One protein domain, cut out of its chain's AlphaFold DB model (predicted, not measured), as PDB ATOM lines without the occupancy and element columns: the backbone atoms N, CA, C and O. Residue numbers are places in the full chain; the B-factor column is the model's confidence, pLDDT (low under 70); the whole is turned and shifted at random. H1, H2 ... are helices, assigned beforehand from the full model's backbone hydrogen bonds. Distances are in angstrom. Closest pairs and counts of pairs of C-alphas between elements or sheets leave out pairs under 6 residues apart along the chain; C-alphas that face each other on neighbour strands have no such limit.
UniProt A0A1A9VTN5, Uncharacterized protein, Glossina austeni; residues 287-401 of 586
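AT A GLANCE: This is residues 287 to 401 of the 586 residues of an uncharacterized protein of Glossina austeni (UniProt A0A1A9VTN5). Three long helices, H3, H4 and H5, make a loose-angled up-and-down bundle, each running against the one before it. The last residues of H6 meet the first part of H4 at one end of the bundle, short H1 and H2 pack on residues 345 to 354 of H4, and the loop round Val 359 makes the far tip. The printed part has 115 residues, with six named helices, H1 to H6 in order, and no named strand; it is all helix. It is compact, with a radius of gyration of the C-alphas of 15.1 A, yet elongated, spanning 47 by 25 by 23 A.

HOW THE PARTS SIT: The hub is H4, residues 333 to 354, with a kink of 28 degrees near residue 340. H3, residues 314 to 328, touches its residues 336 to 346, closest at the C-alphas of Phe 323 and Leu 339, 5.9 A; this hairpin has a shallow tilt of 33 degrees, only just short of steep. H5, residues 369 to 385, forms a second hairpin with H4 at 27 degrees, the C-alphas of Asn 351 and Thr 371 5.5 A apart. H3 and H5 touch at a steep tilt of 41 degrees, the same way; the C-alphas of Ser 324 and Phe 382 are closest, 4.8 A. H6, residues 390 to 399, touches H4 at 71 degrees, only just about perpendicular, with the C-alphas of Gln 337 and Leu 399 6.6 A apart. H1, residues 288 to 292, touches H4 at the C-alphas of Lys 289 and Met 353, 4.9 A; H2, residues 299 to 303, at those of Ile 300 and Leu 346, 6.8 A. Every O i to N i+4 pair is within hydrogen-bond range in H1, H2, H3, H5 and H6, and 16 of 18 in H4.

IN THESE COORDINATES: H4 measures 30.6 A, H5 24.6 A and H3 20.7 A. C-alpha 333 is at (42.777, 40.858, 288.441) and C-alpha 399 at (44.053, 37.430, 281.384).

THE WHOLE: The C-alphas farthest apart, of Lys 329 and Val 359, are 49.1 A apart. The printed part has no cut; the link from H4 to H5 is long, 14 residues. Mean pLDDT of the printed part is 90.0; residue 359 is under 70.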
ATOM      1  N   ASN A 287      24.758  28.486 258.896       72.56
ATOM      2  CA  ASN A 287      24.512  29.800 258.287       72.56
ATOM      3  C   ASN A 287      24.737  30.964 259.270       72.56
ATOM      4  O   ASN A 287      24.021  31.967 259.246       72.56
ATOM      5  N   THR A 288      25.706  30.817 260.185       75.25
ATOM      6  CA  THR A 288      25.970  31.784 261.269       75.25
ATOM      7  C   THR A 288      26.113  33.219 260.766       75.25
ATOM      8  O   THR A 288      25.626  34.148 261.416       75.25
ATOM      9  N   LYS A 289      26.753  33.403 259.606       75.75
ATOM     10  CA  LYS A 289      27.101  34.715 259.055       75.75
ATOM     11  C   LYS A 289      25.880  35.553 258.680       75.75
ATOM     12  O   LYS A 289      25.879  36.766 258.901       75.75
ATOM     13  N   ASP A 290      24.837  34.913 258.165       74.19
ATOM     14  CA  ASP A 290      23.632  35.602 257.701       74.19
ATOM     15  C   ASP A 290      22.758  36.044 258.881       74.19
ATOM     16  O   ASP A 290      22.170  37.127 258.879       74.19
ATOM     17  N   TRP A 291      22.713  35.232 259.940       81.56
ATOM     18  CA  TRP A 291      21.830  35.478 261.079       81.56
ATOM     19  C   TRP A 291      22.424  36.421 262.121       81.56
ATOM     20  O   TRP A 291      21.677  37.131 262.797       81.56
ATOM     21  N   ILE A 292      23.747  36.454 262.274       84.50
ATOM     22  CA  ILE A 292      24.397  37.221 263.346       84.50
ATOM     23  C   ILE A 292      24.209  38.734 263.202       84.50
ATOM     24  O   ILE A 292      24.115  39.426 264.212       84.50
ATOM     25  N   SER A 293      24.096  39.237 261.968       79.81
ATOM     26  CA  SER A 293      23.838  40.658 261.678       79.81
ATOM     27  C   SER A 293      22.349  40.967 261.469       79.81
ATOM     28  O   SER A 293      22.004  42.086 261.104       79.81
ATOM     29  N   SER A 294      21.467  39.980 261.654       83.50
ATOM     30  CA  SER A 294      20.018  40.166 261.526       83.50
ATOM     31  C   SER A 294      19.428  40.857 262.761       83.50
ATOM     32  O   SER A 294      20.060  40.932 263.816       83.50
ATOM     33  N   GLU A 295      18.162  41.277 262.687       77.31
ATOM     34  CA  GLU A 295      17.406  41.767 263.858       77.31
ATOM     35  C   GLU A 295      17.397  40.749 265.023       77.31
ATOM     36  O   GLU A 295      17.371  41.103 266.209       77.31
ATOM     37  N   ASN A 296      17.501  39.461 264.682       81.56
ATOM     38  CA  ASN A 296      17.561  38.333 265.608       81.56
ATOM     39  C   ASN A 296      18.996  37.891 265.947       81.56
ATOM     40  O   ASN A 296      19.172  36.778 266.446       81.56
ATOM     41  N   GLY A 297      20.015  38.717 265.673       88.06
ATOM     42  CA  GLY A 297      21.404  38.471 266.082       88.06
ATOM     43  C   GLY A 297      21.560  38.355 267.606       88.06
ATOM     44  O   GLY A 297      20.576  38.424 268.326       88.06
ATOM     45  N   PRO A 298      22.757  38.180 268.168       93.81
ATOM     46  CA  PRO A 298      22.945  38.172 269.619       93.81
ATOM     47  C   PRO A 298      22.883  39.593 270.220       93.81
ATOM     48  O   PRO A 298      23.015  40.600 269.522       93.81
ATOM     49  N   LEU A 299      22.646  39.712 271.527       95.06
ATOM     50  CA  LEU A 299      22.558  40.984 272.255       95.06
ATOM     51  C   LEU A 299      23.875  41.765 272.200       95.06
ATOM     52  O   LEU A 299      23.842  42.979 272.028       95.06
ATOM     53  N   ILE A 300      25.028  41.090 272.281       94.94
ATOM     54  CA  ILE A 300      26.340  41.756 272.206       94.94
ATOM     55  C   ILE A 300      26.548  42.480 270.868       94.94
ATOM     56  O   ILE A 300      27.134  43.557 270.840       94.94
ATOM     57  N   VAL A 301      26.010  41.940 269.766       94.44
ATOM     58  CA  VAL A 301      26.050  42.595 268.448       94.44
ATOM     59  C   VAL A 301      25.233  43.886 268.468       94.44
ATOM     60  O   VAL A 301      25.690  44.888 267.930       94.44
ATOM     61  N   ALA A 302      24.078  43.895 269.140       92.06
ATOM     62  CA  ALA A 302      23.262  45.098 269.297       92.06
ATOM     63  C   ALA A 302      23.922  46.138 270.223       92.06
ATOM     64  O   ALA A 302      23.965  47.314 269.879       92.06
ATOM     65  N   VAL A 303      24.478  45.712 271.365       92.38
ATOM     66  CA  VAL A 303      25.160  46.598 272.332       92.38
ATOM     67  C   VAL A 303      26.384  47.263 271.712       92.38
ATOM     68  O   VAL A 303      26.582  48.465 271.870       92.38
ATOM     69  N   CYS A 304      27.199  46.484 271.002       93.06
ATOM     70  CA  CYS A 304      28.414  46.976 270.363       93.06
ATOM     71  C   CYS A 304      28.172  47.523 268.953       93.06
ATOM     72  O   CYS A 304      29.133  47.953 268.326       93.06
ATOM     73  N   GLU A 305      26.931  47.512 268.458       91.12
ATOM     74  CA  GLU A 305      26.538  47.980 267.119       91.12
ATOM     75  C   GLU A 305      27.353  47.348 265.980       91.12
ATOM     76  O   GLU A 305      27.698  48.004 264.994       91.12
ATOM     77  N   LEU A 306      27.704  46.070 266.122       91.94
ATOM     78  CA  LEU A 306      28.509  45.388 265.116       91.94
ATOM     79  C   LEU A 306      27.697  45.206 263.843       91.94
ATOM     80  O   LEU A 306      26.580  44.691 263.859       91.94
ATOM     81  N   THR A 307      28.297  45.560 262.716       89.25
ATOM     82  CA  THR A 307      27.720  45.302 261.396       89.25
ATOM     83  C   THR A 307      28.635  44.380 260.622       89.25
ATOM     84  O   THR A 307      29.800  44.207 260.980       89.25
ATOM     85  N   GLN A 308      28.142  43.813 259.520       83.44
ATOM     86  CA  GLN A 308      28.959  43.006 258.615       83.44
ATOM     87  C   GLN A 308      30.240  43.731 258.172       83.44
ATOM     88  O   GLN A 308      31.246  43.072 257.918       83.44
ATOM     89  N   PHE A 309      30.231  45.064 258.081       84.50
ATOM     90  CA  PHE A 309      31.354  45.869 257.593       84.50
ATOM     91  C   PHE A 309      32.193  46.483 258.713       84.50
ATOM     92  O   PHE A 309      33.405  46.599 258.555       84.50
ATOM     93  N   THR A 310      31.575  46.805 259.849       88.44
ATOM     94  CA  THR A 310      32.208  47.562 260.931       88.44
ATOM     95  C   THR A 310      32.274  46.720 262.199       88.44
ATOM     96  O   THR A 310      31.249  46.428 262.813       88.44
ATOM     97  N   ARG A 311      33.498  46.351 262.603       90.62
ATOM     98  CA  ARG A 311      33.772  45.672 263.883       90.62
ATOM     99  C   ARG A 311      34.232  46.651 264.959       90.62
ATOM    100  O   ARG A 311      33.759  46.601 266.088       90.62
ATOM    101  N   THR A 312      35.114  47.577 264.592       91.88
ATOM    102  CA  THR A 312      35.664  48.582 265.506       91.88
ATOM    103  C   THR A 312      34.712  49.775 265.624       91.88
ATOM    104  O   THR A 312      34.893  50.823 264.995       91.88
ATOM    105  N   THR A 313      33.650  49.603 266.407       94.19
ATOM    106  CA  THR A 313      32.645  50.638 266.686       94.19
ATOM    107  C   THR A 313      33.086  51.574 267.813       94.19
ATOM    108  O   THR A 313      34.120  51.367 268.452       94.19
ATOM    109  N   ARG A 314      32.297  52.627 268.080       92.81
ATOM    110  CA  ARG A 314      32.535  53.511 269.233       92.81
ATOM    111  C   ARG A 314      32.510  52.719 270.540       92.81
ATOM    112  O   ARG A 314      33.428  52.866 271.336       92.81
ATOM    113  N   MET A 315      31.501  51.868 270.732       92.69
ATOM    114  CA  MET A 315      31.373  51.046 271.935       92.69
ATOM    115  C   MET A 315      32.548  50.069 272.083       92.69
ATOM    116  O   MET A 315      33.132  49.987 273.158       92.69
ATOM    117  N   ALA A 316      32.959  49.395 271.000       95.31
ATOM    118  CA  ALA A 316      34.127  48.509 271.025       95.31
ATOM    119  C   ALA A 316      35.402  49.249 271.465       95.31
ATOM    120  O   ALA A 316      36.090  48.795 272.376       95.31
ATOM    121  N   ARG A 317      35.675  50.432 270.885       95.81
ATOM    122  CA  ARG A 317      36.811  51.273 271.299       95.81
ATOM    123  C   ARG A 317      36.727  51.673 272.766       95.81
ATOM    124  O   ARG A 317      37.727  51.559 273.459       95.81
ATOM    125  N   ARG A 318      35.550  52.073 273.257       94.25
ATOM    126  CA  ARG A 318      35.367  52.417 274.677       94.25
ATOM    127  C   ARG A 318      35.680  51.243 275.602       94.25
ATOM    128  O   ARG A 318      36.373  51.437 276.591       94.25
ATOM    129  N   ILE A 319      35.219  50.035 275.272       96.69
ATOM    130  CA  ILE A 319      35.527  48.824 276.049       96.69
ATOM    131  C   ILE A 319      37.042  48.557 276.052       96.69
ATOM    132  O   ILE A 319      37.612  48.289 277.109       96.69
ATOM    133  N   PHE A 320      37.704  48.671 274.895       97.31
ATOM    134  CA  PHE A 320      39.157  48.505 274.779       97.31
ATOM    135  C   PHE A 320      39.933  49.540 275.594       97.31
ATOM    136  O   PHE A 320      40.846  49.168 276.331       97.31
ATOM    137  N   THR A 321      39.557  50.816 275.504       96.44
ATOM    138  CA  THR A 321      40.174  51.904 276.271       96.44
ATOM    139  C   THR A 321      39.954  51.705 277.767       96.44
ATOM    140  O   THR A 321      40.922  51.721 278.517       96.44
ATOM    141  N   ALA A 322      38.728  51.401 278.204       95.94
ATOM    142  CA  ALA A 322      38.419  51.170 279.614       95.94
ATOM    143  C   ALA A 322      39.232  50.011 280.210       95.94
ATOM    144  O   ALA A 322      39.764  50.137 281.312       95.94
ATOM    145  N   PHE A 323      39.375  48.897 279.482       97.19
ATOM    146  CA  PHE A 323      40.241  47.788 279.893       97.19
ATOM    147  C   PHE A 323      41.714  48.210 279.971       97.19
ATOM    148  O   PHE A 323      42.391  47.928 280.959       97.19
ATOM    149  N   SER A 324      42.201  48.903 278.942       96.00
ATOM    150  CA  SER A 324      43.608  49.298 278.819       96.00
ATOM    151  C   SER A 324      44.024  50.306 279.889       96.00
ATOM    152  O   SER A 324      45.090  50.156 280.486       96.00
ATOM    153  N   ASP A 325      43.162  51.280 280.183       95.00
ATOM    154  CA  ASP A 325      43.351  52.271 281.242       95.00
ATOM    155  C   ASP A 325      43.260  51.639 282.631       95.00
ATOM    156  O   ASP A 325      44.058  51.954 283.515       95.00
ATOM    157  N   ALA A 326      42.309  50.722 282.836       95.38
ATOM    158  CA  ALA A 326      42.186  49.982 284.086       95.38
ATOM    159  C   ALA A 326      43.442  49.149 284.378       95.38
ATOM    160  O   ALA A 326      43.941  49.165 285.505       95.38
ATOM    161  N   ALA A 327      43.977  48.458 283.366       94.56
ATOM    162  CA  ALA A 327      45.225  47.708 283.481       94.56
ATOM    163  C   ALA A 327      46.408  48.647 283.768       94.56
ATOM    164  O   ALA A 327      47.186  48.402 284.692       94.56
ATOM    165  N   ALA A 328      46.494  49.777 283.058       92.94
ATOM    166  CA  ALA A 328      47.553  50.763 283.258       92.94
ATOM    167  C   ALA A 328      47.582  51.312 284.692       92.94
ATOM    168  O   ALA A 328      48.669  51.495 285.250       92.94
ATOM    169  N   LYS A 329      46.404  51.514 285.294       92.38
ATOM    170  CA  LYS A 329      46.218  52.024 286.660       92.38
ATOM    171  C   LYS A 329      46.286  50.958 287.761       92.38
ATOM    172  O   LYS A 329      46.159  51.306 288.931       92.38
ATOM    173  N   GLY A 330      46.507  49.688 287.415       91.19
ATOM    174  CA  GLY A 330      46.680  48.610 288.392       91.19
ATOM    175  C   GLY A 330      45.375  48.122 289.026       91.19
ATOM    176  O   GLY A 330      45.358  47.760 290.203       91.19
ATOM    177  N   LEU A 331      44.273  48.124 288.270       93.94
ATOM    178  CA  LEU A 331      43.025  47.499 288.707       93.94
ATOM    179  C   LEU A 331      43.245  46.006 289.004       93.94
ATOM    180  O   LEU A 331      43.909  45.301 288.247       93.94
ATOM    181  N   CYS A 332      42.659  45.507 290.092       91.94
ATOM    182  CA  CYS A 332      42.837  44.118 290.496       91.94
ATOM    183  C   CYS A 332      42.343  43.105 289.441       91.94
ATOM    184  O   CYS A 332      41.396  43.339 288.678       91.94
ATOM    185  N   LYS A 333      42.978  41.925 289.436       92.50
ATOM    186  CA  LYS A 333      42.777  40.858 288.441       92.50
ATOM    187  C   LYS A 333      41.312  40.446 288.267       92.50
ATOM    188  O   LYS A 333      40.857  40.290 287.137       92.50
ATOM    189  N   SER A 334      40.565  40.299 289.362       91.00
ATOM    190  CA  SER A 334      39.158  39.872 289.336       91.00
ATOM    191  C   SER A 334      38.253  40.865 288.600       91.00
ATOM    192  O   SER A 334      37.337  40.461 287.885       91.00
ATOM    193  N   ARG A 335      38.522  42.169 288.727       93.81
ATOM    194  CA  ARG A 335      37.777  43.226 288.035       93.81
ATOM    195  C   ARG A 335      38.217  43.357 286.575       93.81
ATOM    196  O   ARG A 335      37.362  43.457 285.697       93.81
ATOM    197  N   LEU A 336      39.518  43.247 286.285       95.44
ATOM    198  CA  LEU A 336      40.012  43.186 284.900       95.44
ATOM    199  C   LEU A 336      39.399  42.016 284.119       95.44
ATOM    200  O   LEU A 336      39.030  42.188 282.960       95.44
ATOM    201  N   GLN A 337      39.201  40.861 284.760       94.19
ATOM    202  CA  GLN A 337      38.520  39.710 284.155       94.19
ATOM    203  C   GLN A 337      37.072  40.012 283.743       94.19
ATOM    204  O   GLN A 337      36.592  39.449 282.763       94.19
ATOM    205  N   VAL A 338      36.357  40.900 284.443       95.31
ATOM    206  CA  VAL A 338      35.002  41.306 284.028       95.31
ATOM    207  C   VAL A 338      35.058  42.068 282.704       95.31
ATOM    208  O   VAL A 338      34.290  41.756 281.798       95.31
ATOM    209  N   LEU A 339      35.978  43.028 282.564       96.94
ATOM    210  CA  LEU A 339      36.158  43.799 281.326       96.94
ATOM    211  C   LEU A 339      36.678  42.923 280.177       96.94
ATOM    212  O   LEU A 339      36.182  43.014 279.055       96.94
ATOM    213  N   GLU A 340      37.625  42.031 280.465       96.12
ATOM    214  CA  GLU A 340      38.154  41.070 279.494       96.12
ATOM    215  C   GLU A 340      37.044  40.189 278.915       96.12
ATOM    216  O   GLU A 340      37.025  39.941 277.713       96.12
ATOM    217  N   ARG A 341      36.055  39.783 279.716       95.38
ATOM    218  CA  ARG A 341      34.940  38.967 279.220       95.38
ATOM    219  C   ARG A 341      34.046  39.712 278.228       95.38
ATOM    220  O   ARG A 341      33.559  39.100 277.278       95.38
ATOM    221  N   TYR A 342      33.873  41.029 278.374       96.56
ATOM    222  CA  TYR A 342      33.218  41.836 277.335       96.56
ATOM    223  C   TYR A 342      34.018  41.823 276.027       96.56
ATOM    224  O   TYR A 342      33.433  41.667 274.954       96.56
ATOM    225  N   ILE A 343      35.349  41.931 276.118       96.81
ATOM    226  CA  ILE A 343      36.252  41.806 274.966       96.81
ATOM    227  C   ILE A 343      36.131  40.404 274.358       96.81
ATOM    228  O   ILE A 343      35.939  40.281 273.154       96.81
ATOM    229  N   SER A 344      36.143  39.345 275.166       95.75
ATOM    230  CA  SER A 344      35.951  37.960 274.726       95.75
ATOM    231  C   SER A 344      34.650  37.771 273.941       95.75
ATOM    232  O   SER A 344      34.675  37.235 272.829       95.75
ATOM    233  N   LEU A 345      33.517  38.258 274.464       95.69
ATOM    234  CA  LEU A 345      32.227  38.196 273.768       95.69
ATOM    235  C   LEU A 345      32.258  38.938 272.432       95.69
ATOM    236  O   LEU A 345      31.780  38.415 271.424       95.69
ATOM    237  N   LEU A 346      32.836  40.140 272.421       96.00
ATOM    238  CA  LEU A 346      33.006  40.951 271.222       96.00
ATOM    239  C   LEU A 346      33.857  40.220 270.168       96.00
ATOM    240  O   LEU A 346      33.465  40.155 269.003       96.00
ATOM    241  N   MET A 347      34.987  39.633 270.573       95.94
ATOM    242  CA  MET A 347      35.911  38.924 269.685       95.94
ATOM    243  C   MET A 347      35.287  37.649 269.115       95.94
ATOM    244  O   MET A 347      35.412  37.382 267.919       95.94
ATOM    245  N   VAL A 348      34.566  36.872 269.929       94.62
ATOM    246  CA  VAL A 348      33.885  35.659 269.451       94.62
ATOM    247  C   VAL A 348      32.703  36.003 268.549       94.62
ATOM    248  O   VAL A 348      32.515  35.332 267.529       94.62
ATOM    249  N   ALA A 349      31.936  37.052 268.866       94.62
ATOM    250  CA  ALA A 349      30.889  37.552 267.983       94.62
ATOM    251  C   ALA A 349      31.487  37.993 266.640       94.62
ATOM    252  O   ALA A 349      31.086  37.462 265.609       94.62
ATOM    253  N   SER A 350      32.513  38.855 266.646       94.69
ATOM    254  CA  SER A 350      33.210  39.300 265.432       94.69
ATOM    255  C   SER A 350      33.722  38.126 264.597       94.69
ATOM    256  O   SER A 350      33.440  38.069 263.401       94.69
ATOM    257  N   ASN A 351      34.398  37.149 265.218       93.25
ATOM    258  CA  ASN A 351      34.933  36.008 264.474       93.25
ATOM    259  C   ASN A 351      33.816  35.162 263.860       93.25
ATOM    260  O   ASN A 351      33.935  34.711 262.728       93.25
ATOM    261  N   THR A 352      32.702  34.986 264.576       91.75
ATOM    262  CA  THR A 352      31.519  34.288 264.050       91.75
ATOM    263  C   THR A 352      30.936  35.010 262.834       91.75
ATOM    264  O   THR A 352      30.517  34.363 261.884       91.75
ATOM    265  N   MET A 353      30.959  36.346 262.820       90.50
ATOM    266  CA  MET A 353      30.512  37.142 261.673       90.50
ATOM    267  C   MET A 353      31.459  37.061 260.461       90.50
ATOM    268  O   MET A 353      31.067  37.471 259.366       90.50
ATOM    269  N   ASP A 354      32.696  36.595 260.646       89.81
ATOM    270  CA  ASP A 354      33.663  36.384 259.565       89.81
ATOM    271  C   ASP A 354      33.698  34.932 259.062       89.81
ATOM    272  O   ASP A 354      34.278  34.676 258.006       89.81
ATOM    273  N   MET A 355      33.084  33.985 259.782       87.94
ATOM    274  CA  MET A 355      33.048  32.580 259.372       87.94
ATOM    275  C   MET A 355      32.361  32.429 258.016       87.94
ATOM    276  O   MET A 355      31.319  33.025 257.750       87.94
ATOM    277  N   GLU A 356      32.960  31.627 257.140       80.06
ATOM    278  CA  GLU A 356      32.396  31.327 255.829       80.06
ATOM    279  C   GLU A 356      31.555  30.053 255.901       80.06
ATOM    280  O   GLU A 356      32.079  28.961 256.143       80.06
ATOM    281  N   ASP A 357      30.260  30.207 255.640       75.75
ATOM    282  CA  ASP A 357      29.346  29.110 255.349       75.75
ATOM    283  C   ASP A 357      29.523  28.726 253.866       75.75
ATOM    284  O   ASP A 357      29.192  29.500 252.965       75.75
ATOM    285  N   THR A 358      30.120  27.562 253.586       73.62
ATOM    286  CA  THR A 358      30.223  27.032 252.215       73.62
ATOM    287  C   THR A 358      29.151  25.978 251.957       73.62
ATOM    288  O   THR A 358      28.579  25.433 252.896       73.62
ATOM    289  N   VAL A 359      28.919  25.626 250.685       69.94
ATOM    290  CA  VAL A 359      27.988  24.540 250.300       69.94
ATOM    291  C   VAL A 359      28.319  23.217 251.012       69.94
ATOM    292  O   VAL A 359      27.421  22.433 251.292       69.94
ATOM    293  N   ASN A 360      29.595  23.001 251.346       70.19
ATOM    294  CA  ASN A 360      30.102  21.777 251.972       70.19
ATOM    295  C   ASN A 360      30.354  21.943 253.484       70.19
ATOM    296  O   ASN A 360      31.186  21.228 254.041       70.19
ATOM    297  N   GLY A 361      29.725  22.934 254.119       80.81
ATOM    298  CA  GLY A 361      29.848  23.201 255.549       80.81
ATOM    299  C   GLY A 361      30.677  24.440 255.900       80.81
ATOM    300  O   GLY A 361      31.197  25.163 255.042       80.81
ATOM    301  N   ILE A 362      30.788  24.692 257.199       85.19
ATOM    302  CA  ILE A 362      31.470  25.839 257.800       85.19
ATOM    303  C   ILE A 362      32.980  25.616 257.799       85.19
ATOM    304  O   ILE A 362      33.464  24.543 258.168       85.19
ATOM    305  N   LYS A 363      33.748  26.648 257.442       86.19
ATOM    306  CA  LYS A 363      35.206  26.642 257.618       86.19
ATOM    307  C   LYS A 363      35.568  26.957 259.073       86.19
ATOM    308  O   LYS A 363      35.416  28.090 259.521       86.19
ATOM    309  N   TYR A 364      36.077  25.969 259.806       87.50
ATOM    310  CA  TYR A 364      36.509  26.116 261.200       87.50
ATOM    311  C   TYR A 364      37.673  25.149 261.510       87.50
ATOM    312  O   TYR A 364      37.718  24.078 260.907       87.50
ATOM    313  N   PRO A 365      38.604  25.471 262.434       89.25
ATOM    314  CA  PRO A 365      38.830  26.768 263.080       89.25
ATOM    315  C   PRO A 365      39.470  27.784 262.122       89.25
ATOM    316  O   PRO A 365      40.450  27.492 261.439       89.25
ATOM    317  N   VAL A 366      38.917  28.997 262.093       88.25
ATOM    318  CA  VAL A 366      39.405  30.116 261.274       88.25
ATOM    319  C   VAL A 366      39.338  31.415 262.072       88.25
ATOM    320  O   VAL A 366      38.520  31.548 262.986       88.25
ATOM    321  N   LEU A 367      40.233  32.346 261.745       91.31
ATOM    322  CA  LEU A 367      40.224  33.712 262.255       91.31
ATOM    323  C   LEU A 367      40.048  34.641 261.065       91.31
ATOM    324  O   LEU A 367      40.900  34.652 260.178       91.31
ATOM    325  N   GLY A 368      38.938  35.366 261.030       90.94
ATOM    326  CA  GLY A 368      38.618  36.269 259.932       90.94
ATOM    327  C   GLY A 368      39.449  37.545 259.918       90.94
ATOM    328  O   GLY A 368      39.877  38.030 260.965       90.94
ATOM    329  N   ASP A 369      39.640  38.127 258.733       91.38
ATOM    330  CA  ASP A 369      40.478  39.321 258.554       91.38
ATOM    331  C   ASP A 369      39.957  40.530 259.342       91.38
ATOM    332  O   ASP A 369      40.742  41.261 259.943       91.38
ATOM    333  N   LYS A 370      38.634  40.725 259.404       92.75
ATOM    334  CA  LYS A 370      38.042  41.836 260.168       92.75
ATOM    335  C   LYS A 370      38.230  41.649 261.666       92.75
ATOM    336  O   LYS A 370      38.456  42.622 262.377       92.75
ATOM    337  N   THR A 371      38.175  40.410 262.142       94.56
ATOM    338  CA  THR A 371      38.486  40.089 263.535       94.56
ATOM    339  C   THR A 371      39.975  40.261 263.833       94.56
ATOM    340  O   THR A 371      40.298  40.802 264.885       94.56
ATOM    341  N   ARG A 372      40.892  39.913 262.913       93.31
ATOM    342  CA  ARG A 372      42.326  40.240 263.076       93.31
ATOM    343  C   ARG A 372      42.552  41.744 263.193       93.31
ATOM    344  O   ARG A 372      43.274  42.179 264.082       93.31
ATOM    345  N   LEU A 373      41.897  42.538 262.341       92.94
ATOM    346  CA  LEU A 373      41.948  44.002 262.428       92.94
ATOM    347  C   LEU A 373      41.407  44.508 263.770       92.94
ATOM    348  O   LEU A 373      42.041  45.351 264.390       92.94
ATOM    349  N   LEU A 374      40.301  43.945 264.265       95.75
ATOM    350  CA  LEU A 374      39.751  44.297 265.576       95.75
ATOM    351  C   LEU A 374      40.722  43.977 266.728       95.75
ATOM    352  O   LEU A 374      40.866  44.781 267.647       95.75
ATOM    353  N   ILE A 375      41.393  42.820 266.688       95.69
ATOM    354  CA  ILE A 375      42.407  42.445 267.687       95.69
ATOM    355  C   ILE A 375      43.611  43.387 267.607       95.69
ATOM    356  O   ILE A 375      44.127  43.805 268.641       95.69
ATOM    357  N   LYS A 376      44.032  43.766 266.395       93.19
ATOM    358  CA  LYS A 376      45.104  44.742 266.189       93.19
ATOM    359  C   LYS A 376      44.732  46.121 266.741       93.19
ATOM    360  O   LYS A 376      45.543  46.723 267.432       93.19
ATOM    361  N   ASP A 377      43.512  46.593 266.491       94.81
ATOM    362  CA  ASP A 377      43.014  47.855 267.048       94.81
ATOM    363  C   ASP A 377      43.008  47.814 268.584       94.81
ATOM    364  O   ASP A 377      43.433  48.769 269.234       94.81
ATOM    365  N   PHE A 378      42.576  46.693 269.176       96.50
ATOM    366  CA  PHE A 378      42.655  46.484 270.622       96.50
ATOM    367  C   PHE A 378      44.104  46.528 271.127       96.50
ATOM    368  O   PHE A 378      44.385  47.207 272.114       96.50
ATOM    369  N   PHE A 379      45.028  45.848 270.442       94.00
ATOM    370  CA  PHE A 379      46.445  45.850 270.792       94.00
ATOM    371  C   PHE A 379      47.061  47.253 270.741       94.00
ATOM    372  O   PHE A 379      47.765  47.631 271.674       94.00
ATOM    373  N   GLU A 380      46.786  48.044 269.699       93.69
ATOM    374  CA  GLU A 380      47.324  49.406 269.596       93.69
ATOM    375  C   GLU A 380      46.768  50.320 270.698       93.69
ATOM    376  O   GLU A 380      47.550  51.022 271.336       93.69
ATOM    377  N   ILE A 381      45.468  50.241 271.016       95.19
ATOM    378  CA  ILE A 381      44.887  50.974 272.160       95.19
ATOM    379  C   ILE A 381      45.571  50.556 273.467       95.19
ATOM    380  O   ILE A 381      45.994  51.403 274.254       95.19
ATOM    381  N   PHE A 382      45.736  49.250 273.692       94.81
ATOM    382  CA  PHE A 382      46.399  48.751 274.893       94.81
ATOM    383  C   PHE A 382      47.838  49.254 275.006       94.81
ATOM    384  O   PHE A 382      48.269  49.696 276.074       94.81
ATOM    385  N   LYS A 383      48.567  49.218 273.891       92.00
ATOM    386  CA  LYS A 383      49.952  49.665 273.790       92.00
ATOM    387  C   LYS A 383      50.103  51.161 274.022       92.00
ATOM    388  O   LYS A 383      51.081  51.579 274.638       92.00
ATOM    389  N   GLU A 384      49.151  51.968 273.563       92.69
ATOM    390  CA  GLU A 384      49.130  53.406 273.821       92.69
ATOM    391  C   GLU A 384      48.987  53.725 275.311       92.69
ATOM    392  O   GLU A 384      49.706  54.602 275.795       92.69
ATOM    393  N   CYS A 385      48.142  52.986 276.034       89.69
ATOM    394  CA  CYS A 385      47.942  53.147 277.477       89.69
ATOM    395  C   CYS A 385      49.084  52.546 278.324       89.69
ATOM    396  O   CYS A 385      49.354  53.027 279.422       89.69
ATOM    397  N   ASN A 386      49.775  51.510 277.826       88.56
ATOM    398  CA  ASN A 386      50.765  50.714 278.571       88.56
ATOM    399  C   ASN A 386      52.160  50.745 277.916       88.56
ATOM    400  O   ASN A 386      52.803  49.715 277.690       88.56
ATOM    401  N   ARG A 387      52.640  51.940 277.555       83.06
ATOM    402  CA  ARG A 387      53.939  52.108 276.879       83.06
ATOM    403  C   ARG A 387      55.103  51.688 277.782       83.06
ATOM    404  O   ARG A 387      55.259  52.219 278.875       83.06
ATOM    405  N   GLY A 388      55.962  50.801 277.274       72.44
ATOM    406  CA  GLY A 388      57.264  50.485 277.876       72.44
ATOM    407  C   GLY A 388      57.260  49.487 279.040       72.44
ATOM    408  O   GLY A 388      58.319  49.255 279.612       72.44
ATOM    409  N   ASP A 389      56.123  48.877 279.380       79.06
ATOM    410  CA  ASP A 389      56.021  47.931 280.499       79.06
ATOM    411  C   ASP A 389      55.708  46.510 280.010       79.06
ATOM    412  O   ASP A 389      54.550  46.099 279.962       79.06
ATOM    413  N   VAL A 390      56.742  45.751 279.627       81.69
ATOM    414  CA  VAL A 390      56.605  44.368 279.121       81.69
ATOM    415  C   VAL A 390      55.949  43.436 280.144       81.69
ATOM    416  O   VAL A 390      55.221  42.525 279.746       81.69
ATOM    417  N   ALA A 391      56.142  43.677 281.445       84.00
ATOM    418  CA  ALA A 391      55.508  42.879 282.490       84.00
ATOM    419  C   ALA A 391      53.980  43.015 282.426       84.00
ATOM    420  O   ALA A 391      53.289  41.998 282.411       84.00
ATOM    421  N   LYS A 392      53.454  44.233 282.228       85.44
ATOM    422  CA  LYS A 392      52.012  44.445 282.008       85.44
ATOM    423  C   LYS A 392      51.473  43.745 280.763       85.44
ATOM    424  O   LYS A 392      50.333  43.278 280.795       85.44
ATOM    425  N   TYR A 393      52.249  43.642 279.677       87.06
ATOM    426  CA  TYR A 393      51.815  42.855 278.509       87.06
ATOM    427  C   TYR A 393      51.686  41.384 278.879       87.06
ATOM    428  O   TYR A 393      50.672  40.779 278.554       87.06
ATOM    429  N   ILE A 394      52.680  40.818 279.568       87.25
ATOM    430  CA  ILE A 394      52.667  39.411 279.986       87.25
ATOM    431  C   ILE A 394      51.479  39.142 280.916       87.25
ATOM    432  O   ILE A 394      50.686  38.245 280.634       87.25
ATOM    433  N   GLU A 395      51.296  39.961 281.955       89.69
ATOM    434  CA  GLU A 395      50.162  39.848 282.879       89.69
ATOM    435  C   GLU A 395      48.825  39.935 282.138       89.69
ATOM    436  O   GLU A 395      47.942  39.105 282.345       89.69
ATOM    437  N   THR A 396      48.685  40.894 281.220       89.75
ATOM    438  CA  THR A 396      47.465  41.066 280.420       89.75
ATOM    439  C   THR A 396      47.206  39.876 279.506       89.75
ATOM    440  O   THR A 396      46.074  39.407 279.423       89.75
ATOM    441  N   ILE A 397      48.237  39.355 278.840       90.75
ATOM    442  CA  ILE A 397      48.145  38.193 277.948       90.75
ATOM    443  C   ILE A 397      47.609  36.969 278.700       90.75
ATOM    444  O   ILE A 397      46.804  36.215 278.148       90.75
ATOM    445  N   GLU A 398      47.997  36.783 279.962       90.56
ATOM    446  CA  GLU A 398      47.468  35.712 280.814       90.56
ATOM    447  C   GLU A 398      45.988  35.903 281.186       90.56
ATOM    448  O   GLU A 398      45.298  34.921 281.469       90.56
ATOM    449  N   LEU A 399      45.476  37.141 281.166       92.19
ATOM    450  CA  LEU A 399      44.053  37.430 281.384       92.19
ATOM    451  C   LEU A 399      43.198  37.137 280.158       92.19
ATOM    452  O   LEU A 399      42.046  36.743 280.326       92.19
ATOM    453  N   LEU A 400      43.738  37.324 278.950       94.19
ATOM    454  CA  LEU A 400      43.004  37.098 277.703       94.19
ATOM    455  C   LEU A 400      42.604  35.627 277.606       94.19
ATOM    456  O   LEU A 400      43.462  34.748 277.517       94.19
ATOM    457  N   ARG A 401      41.303  35.338 277.625       91.44
ATOM    458  CA  ARG A 401      40.777  33.968 277.729       91.44
ATOM    459  C   ARG A 401      40.716  33.278 276.381       91.44
ATOM    460  O   ARG A 401      41.005  32.088 276.299       91.44
TER     461      ARG A 401